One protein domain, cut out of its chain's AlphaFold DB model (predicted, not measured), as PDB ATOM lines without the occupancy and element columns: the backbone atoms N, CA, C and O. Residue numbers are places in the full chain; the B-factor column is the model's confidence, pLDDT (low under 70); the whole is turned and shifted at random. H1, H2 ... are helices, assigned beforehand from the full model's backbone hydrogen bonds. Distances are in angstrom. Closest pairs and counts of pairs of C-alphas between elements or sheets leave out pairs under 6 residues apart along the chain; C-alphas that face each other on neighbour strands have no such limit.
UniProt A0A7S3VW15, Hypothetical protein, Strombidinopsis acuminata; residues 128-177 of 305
ATOM      1  N   ALA A 128      16.531  17.278 -34.606       69.31
ATOM      2  CA  ALA A 128      16.019  15.961 -34.986       69.31
ATOM      3  C   ALA A 128      15.752  15.052 -33.769       69.31
ATOM      4  O   ALA A 128      14.727  14.373 -33.714       69.31
ATOM      5  N   PHE A 129      16.614  15.090 -32.746       73.94
ATOM      6  CA  PHE A 129      16.411  14.320 -31.516       73.94
ATOM      7  C   PHE A 129      15.247  14.866 -30.678       73.94
ATOM      8  O   PHE A 129      14.498  14.100 -30.071       73.94
ATOM      9  N   LYS A 130      15.037  16.191 -30.684       82.88
ATOM     10  CA  LYS A 130      13.868  16.817 -30.038       82.88
ATOM     11  C   LYS A 130      12.562  16.406 -30.724       82.88
ATOM     12  O   LYS A 130      11.556  16.201 -30.045       82.88
ATOM     13  N   GLU A 131      12.556  16.277 -32.050       78.38
ATOM     14  CA  GLU A 131      11.397  15.773 -32.792       78.38
ATOM     15  C   GLU A 131      11.128  14.292 -32.526       78.38
ATOM     16  O   GLU A 131       9.971  13.898 -32.373       78.38
ATOM     17  N   GLU A 132      12.175  13.479 -32.413       75.25
ATOM     18  CA  GLU A 132      12.050  12.060 -32.076       75.25
ATOM     19  C   GLU A 132      11.491  11.863 -30.658       75.25
ATOM     20  O   GLU A 132      10.579  11.062 -30.453       75.25
ATOM     21  N   LEU A 133      11.929  12.681 -29.696       80.19
ATOM     22  CA  LEU A 133      11.362  12.728 -28.345       80.19
ATOM     23  C   LEU A 133       9.874  13.098 -28.349       80.19
ATOM     24  O   LEU A 133       9.075  12.469 -27.657       80.19
ATOM     25  N   LYS A 134       9.476  14.084 -29.163       80.00
ATOM     26  CA  LYS A 134       8.061  14.459 -29.322       80.00
ATOM     27  C   LYS A 134       7.239  13.344 -29.969       80.00
ATOM     28  O   LYS A 134       6.099  13.133 -29.568       80.00
ATOM     29  N   LYS A 135       7.796  12.625 -30.950       79.75
ATOM     30  CA  LYS A 135       7.140  11.463 -31.572       79.75
ATOM     31  C   LYS A 135       6.941  10.330 -30.564       79.75
ATOM     32  O   LYS A 135       5.855   9.761 -30.526       79.75
ATOM     33  N   ARG A 136       7.932  10.066 -29.708       72.75
ATOM     34  CA  ARG A 136       7.827   9.076 -28.622       72.75
ATOM     35  C   ARG A 136       6.764   9.460 -27.601       72.75
ATOM     36  O   ARG A 136       5.891   8.651 -27.320       72.75
ATOM     37  N   LYS A 137       6.760  10.717 -27.152       88.19
ATOM     38  CA  LYS A 137       5.747  11.211 -26.212       88.19
ATOM     39  C   LYS A 137       4.325  11.103 -26.776       88.19
ATOM     40  O   LYS A 137       3.421  10.673 -26.077       88.19
ATOM     41  N   ARG A 138       4.131  11.408 -28.066       83.50
ATOM     42  CA  ARG A 138       2.832  11.220 -28.740       83.50
ATOM     43  C   ARG A 138       2.394   9.758 -28.801       83.50
ATOM     44  O   ARG A 138       1.201   9.490 -28.759       83.50
ATOM     45  N   PHE A 139       3.338   8.832 -28.944       79.12
ATOM     46  CA  PHE A 139       3.030   7.407 -28.975       79.12
ATOM     47  C   PHE A 139       2.665   6.876 -27.585       79.12
ATOM     48  O   PHE A 139       1.699   6.132 -27.452       79.12
ATOM     49  N   GLU A 140       3.391   7.306 -26.552       80.06
ATOM     50  CA  GLU A 140       3.060   7.010 -25.154       80.06
ATOM     51  C   GLU A 140       1.679   7.563 -24.781       80.06
ATOM     52  O   GLU A 140       0.857   6.824 -24.250       80.06
ATOM     53  N   GLU A 141       1.377   8.810 -25.152       86.69
ATOM     54  CA  GLU A 141       0.059   9.420 -24.932       86.69
ATOM     55  C   GLU A 141      -1.068   8.686 -25.685       86.69
ATOM     56  O   GLU A 141      -2.180   8.587 -25.174       86.69
ATOM     57  N   GLU A 142      -0.821   8.162 -26.892       85.38
ATOM     58  CA  GLU A 142      -1.840   7.399 -27.630       85.38
ATOM     59  C   GLU A 142      -2.070   6.008 -27.020       85.38
ATOM     60  O   GLU A 142      -3.218   5.573 -26.920       85.38
ATOM     61  N   MET A 143      -1.010   5.349 -26.538       83.00
ATOM     62  CA  MET A 143      -1.125   4.112 -25.757       83.00
ATOM     63  C   MET A 143      -1.887   4.348 -24.452       83.00
ATOM     64  O   MET A 143      -2.820   3.613 -24.158       83.00
ATOM     65  N   GLU A 144      -1.572   5.413 -23.716       87.31
ATOM     66  CA  GLU A 144      -2.271   5.760 -22.475       87.31
ATOM     67  C   GLU A 144      -3.742   6.130 -22.733       87.31
ATOM     68  O   GLU A 144      -4.634   5.750 -21.975       87.31
ATOM     69  N   ARG A 145      -4.052   6.802 -23.851       86.88
ATOM     70  CA  ARG A 145      -5.445   7.012 -24.286       86.88
ATOM     71  C   ARG A 145      -6.165   5.710 -24.605       86.88
ATOM     72  O   ARG A 145      -7.369   5.608 -24.377       86.88
ATOM     73  N   GLN A 146      -5.471   4.741 -25.186       83.19
ATOM     74  CA  GLN A 146      -6.057   3.442 -25.478       83.19
ATOM     75  C   GLN A 146      -6.269   2.639 -24.191       83.19
ATOM     76  O   GLN A 146      -7.375   2.161 -23.968       83.19
ATOM     77  N   ASP A 147      -5.284   2.614 -23.297       85.12
ATOM     78  CA  ASP A 147      -5.372   1.955 -21.994       85.12
ATOM     79  C   ASP A 147      -6.451   2.595 -21.110       85.12
ATOM     80  O   ASP A 147      -7.189   1.893 -20.425       85.12
ATOM     81  N   THR A 148      -6.620   3.922 -21.154       81.62
ATOM     82  CA  THR A 148      -7.715   4.602 -20.445       81.62
ATOM     83  C   THR A 148      -9.074   4.246 -21.039       81.62
ATOM     84  O   THR A 148      -9.972   3.897 -20.273       81.62
ATOM     85  N   ARG A 149      -9.233   4.239 -22.371       81.56
ATOM     86  CA  ARG A 149     -10.461   3.747 -23.027       81.56
ATOM     87  C   ARG A 149     -10.763   2.304 -22.643       81.56
ATOM     88  O   ARG A 149     -11.889   2.019 -22.247       81.56
ATOM     89  N   ASP A 150      -9.770   1.427 -22.700       81.69
ATOM     90  CA  ASP A 150      -9.915   0.015 -22.355       81.69
ATOM     91  C   ASP A 150     -10.217  -0.155 -20.861       81.69
ATOM     92  O   ASP A 150     -11.054  -0.974 -20.496       81.69
ATOM     93  N   SER A 151      -9.640   0.677 -19.989       83.56
ATOM     94  CA  SER A 151      -9.935   0.673 -18.552       83.56
ATOM     95  C   SER A 151     -11.349   1.161 -18.226       83.56
ATOM     96  O   SER A 151     -11.951   0.678 -17.273       83.56
ATOM     97  N   ILE A 152     -11.890   2.094 -19.017       78.50
ATOM     98  CA  ILE A 152     -13.268   2.591 -18.893       78.50
ATOM     99  C   ILE A 152     -14.261   1.566 -19.468       78.50
ATOM    100  O   ILE A 152     -15.379   1.425 -18.969       78.50
ATOM    101  N   LEU A 153     -13.858   0.843 -20.516       73.12
ATOM    102  CA  LEU A 153     -14.633  -0.229 -21.146       73.12
ATOM    103  C   LEU A 153     -14.498  -1.579 -20.424       73.12
ATOM    104  O   LEU A 153     -15.249  -2.507 -20.727       73.12
ATOM    105  N   ALA A 154     -13.567  -1.705 -19.479       79.44
ATOM    106  CA  ALA A 154     -13.373  -2.917 -18.701       79.44
ATOM    107  C   ALA A 154     -14.603  -3.192 -17.825       79.44
ATOM    108  O   ALA A 154     -15.016  -2.364 -17.010       79.44
ATOM    109  N   ALA A 155     -15.152  -4.400 -17.968       65.00
ATOM    110  CA  ALA A 155     -16.371  -4.833 -17.287       65.00
ATOM    111  C   ALA A 155     -16.282  -4.766 -15.750       65.00
ATOM    112  O   ALA A 155     -17.300  -4.584 -15.095       65.00
ATOM    113  N   GLU A 156     -15.077  -4.866 -15.177       68.44
ATOM    114  CA  GLU A 156     -14.855  -4.811 -13.724       68.44
ATOM    115  C   GLU A 156     -15.073  -3.417 -13.117       68.44
ATOM    116  O   GLU A 156     -15.460  -3.320 -11.960       68.44
ATOM    117  N   LYS A 157     -14.853  -2.335 -13.880       68.00
ATOM    118  CA  LYS A 157     -14.998  -0.948 -13.391       68.00
ATOM    119  C   LYS A 157     -16.356  -0.327 -13.717       68.00
ATOM    120  O   LYS A 157     -16.672   0.762 -13.245       68.00
ATOM    121  N   GLN A 158     -17.175  -1.002 -14.520       67.50
ATOM    122  CA  GLN A 158     -18.531  -0.565 -14.844       67.50
ATOM    123  C   GLN A 158     -19.522  -1.041 -13.772       67.50
ATOM    124  O   GLN A 158     -20.458  -1.785 -14.055       67.50
ATOM    125  N   GLU A 159     -19.332  -0.580 -12.533       61.78
ATOM    126  CA  GLU A 159     -20.130  -0.974 -11.357       61.78
ATOM    127  C   GLU A 159     -21.625  -0.613 -11.472       61.78
ATOM    128  O   GLU A 159     -22.466  -1.216 -10.814       61.78
ATOM    129  N   ASN A 160     -21.994   0.303 -12.375       59.12
ATOM    130  CA  ASN A 160     -23.365   0.811 -12.495       59.12
ATOM    131  C   ASN A 160     -24.184   0.206 -13.651       59.12
ATOM    132  O   ASN A 160     -25.139   0.824 -14.119       59.12
ATOM    133  N   GLY A 161     -23.818  -0.970 -14.175       58.38
ATOM    134  CA  GLY A 161     -24.602  -1.639 -15.232       58.38
ATOM    135  C   GLY A 161     -24.628  -0.901 -16.582       58.38
ATOM    136  O   GLY A 161     -25.336  -1.309 -17.506       58.38
ATOM    137  N   ALA A 162     -23.822   0.156 -16.721       62.88
ATOM    138  CA  ALA A 162     -23.705   0.962 -17.930       62.88
ATOM    139  C   ALA A 162     -23.160   0.155 -19.118       62.88
ATOM    140  O   ALA A 162     -23.580   0.396 -20.240       62.88
ATOM    141  N   GLY A 163     -22.307  -0.851 -18.892       68.06
ATOM    142  CA  GLY A 163     -21.795  -1.717 -19.961       68.06
ATOM    143  C   GLY A 163     -22.860  -2.546 -20.655       68.06
ATOM    144  O   GLY A 163     -22.894  -2.648 -21.880       68.06
ATOM    145  N   PHE A 164     -23.772  -3.115 -19.867       69.50
ATOM    146  CA  PHE A 164     -24.874  -3.910 -20.392       69.50
ATOM    147  C   PHE A 164     -25.899  -2.994 -21.065       69.50
ATOM    148  O   PHE A 164     -26.269  -3.225 -22.211       69.50
ATOM    149  N   ALA A 165     -26.286  -1.892 -20.412       72.62
ATOM    150  CA  ALA A 165     -27.207  -0.912 -20.983       72.62
ATOM    151  C   ALA A 165     -26.673  -0.265 -22.276       72.62
ATOM    152  O   ALA A 165     -27.440  -0.084 -23.222       72.62
ATOM    153  N   ASP A 166     -25.374   0.031 -22.363       69.62
ATOM    154  CA  ASP A 166     -24.753   0.585 -23.571       69.62
ATOM    155  C   ASP A 166     -24.615  -0.472 -24.679       69.62
ATOM    156  O   ASP A 166     -24.794  -0.165 -25.857       69.62
ATOM    157  N   MET A 167     -24.436  -1.751 -24.323       75.50
ATOM    158  CA  MET A 167     -24.566  -2.858 -25.273       75.50
ATOM    159  C   MET A 167     -25.984  -2.922 -25.861       75.50
ATOM    160  O   MET A 167     -26.111  -2.990 -27.082       75.50
ATOM    161  N   TYR A 168     -27.049  -2.836 -25.051       76.25
ATOM    162  CA  TYR A 168     -28.426  -2.788 -25.572       76.25
ATOM    163  C   TYR A 168     -28.706  -1.516 -26.358       76.25
ATOM    164  O   TYR A 168     -29.351  -1.582 -27.399       76.25
ATOM    165  N   ARG A 169     -28.186  -0.369 -25.923       79.00
ATOM    166  CA  ARG A 169     -28.296   0.893 -26.656       79.00
ATOM    167  C   ARG A 169     -27.637   0.782 -28.027       79.00
ATOM    168  O   ARG A 169     -28.252   1.153 -29.019       79.00
ATOM    169  N   ASN A 170     -26.437   0.216 -28.114       77.19
ATOM    170  CA  ASN A 170     -25.742  -0.009 -29.380       77.19
ATOM    171  C   ASN A 170     -26.398  -1.114 -30.220       77.19
ATOM    172  O   ASN A 170     -26.380  -1.037 -31.443       77.19
ATOM    173  N   LEU A 171     -27.038  -2.108 -29.603       79.31
ATOM    174  CA  LEU A 171     -27.759  -3.164 -30.314       79.31
ATOM    175  C   LEU A 171     -29.097  -2.670 -30.898       79.31
ATOM    176  O   LEU A 171     -29.462  -3.052 -32.014       79.31
ATOM    177  N   LEU A 172     -29.795  -1.801 -30.161       78.75
ATOM    178  CA  LEU A 172     -31.055  -1.169 -30.555       78.75
ATOM    179  C   LEU A 172     -30.821  -0.028 -31.556       78.75
ATOM    180  O   LEU A 172     -31.462  -0.000 -32.603       78.75
ATOM    181  N   ASN A 173     -29.852   0.856 -31.296       78.19
ATOM    182  CA  ASN A 173     -29.527   1.983 -32.179       78.19
ATOM    183  C   ASN A 173     -28.679   1.559 -33.387       78.19
ATOM    184  O   ASN A 173     -28.789   2.145 -34.461       78.19
ATOM    185  N   GLY A 174     -27.836   0.536 -33.231       69.94
ATOM    186  CA  GLY A 174     -26.997  -0.008 -34.302       69.94
ATOM    187  C   GLY A 174     -27.740  -0.942 -35.256       69.94
ATOM    188  O   GLY A 174     -27.138  -1.432 -36.210       69.94
ATOM    189  N   GLY A 175     -29.034  -1.200 -35.024       62.88
ATOM    190  CA  GLY A 175     -29.873  -1.991 -35.926       62.88
ATOM    191  C   GLY A 175     -29.456  -3.461 -36.048       62.88
ATOM    192  O   GLY A 175     -29.803  -4.103 -37.033       62.88
ATOM    193  N   LEU A 176     -28.704  -3.988 -35.073       64.50
ATOM    194  CA  LEU A 176     -28.288  -5.395 -35.007       64.50
ATOM    195  C   LEU A 176     -29.382  -6.291 -34.406       64.50
ATOM    196  O   LEU A 176     -29.485  -7.451 -34.793       64.50
ATOM    197  N   ALA A 177     -30.208  -5.764 -33.493       63.00
ATOM    198  CA  ALA A 177     -31.356  -6.496 -32.938       63.00
ATOM    199  C   ALA A 177     -32.570  -6.517 -33.879       63.00
ATOM    200  O   ALA A 177     -33.335  -7.481 -33.884       63.00
TER     201      ALA A 177
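AT A GLANCE: This is residues 128 to 177 of the 305 residues of the protein "Hypothetical protein" of Strombidinopsis acuminata (UniProt A0A7S3VW15). Look for an L of two helices: the long arm is H1, and the shorter H2 stands at a right angle beyond its far end, with a looped link at the corner. H1 makes most of the length, and its residues 128 to 151 stick out free. The 50 printed residues hold H1, then H2, with no named strand: all helix, extended, radius of gyration of the C-alphas 17.3 A, spans 52 by 26 by 9 A.

HOW THE PARTS SIT: Start at H1, residues 128 to 153; H2, residues 162 to 173, is close but not clearly touching, its closest C-alphas being those of Leu 153 and Gly 163, 7.4 A apart. Their lines stand about perpendicular, at 90 degrees. In H1 and H2, every O i to N i+4 pair is within hydrogen-bond range.

IN THESE COORDINATES: Find C-alpha 128 at (16.019, 15.961, -34.986); H1 runs 37.3 A to C-alpha 153. H2 runs 15.4 A to C-alpha 173 at (-29.527, 1.983, -32.179).

THE WHOLE: The farthest C-alphas, Ala 128 and Ala 177, are 52.5 A apart. The printed part has no cut; the H1 to H2 link is short. Find pLDDT under 70 at residues 128, 155 to 164, 166 and 174 to 177.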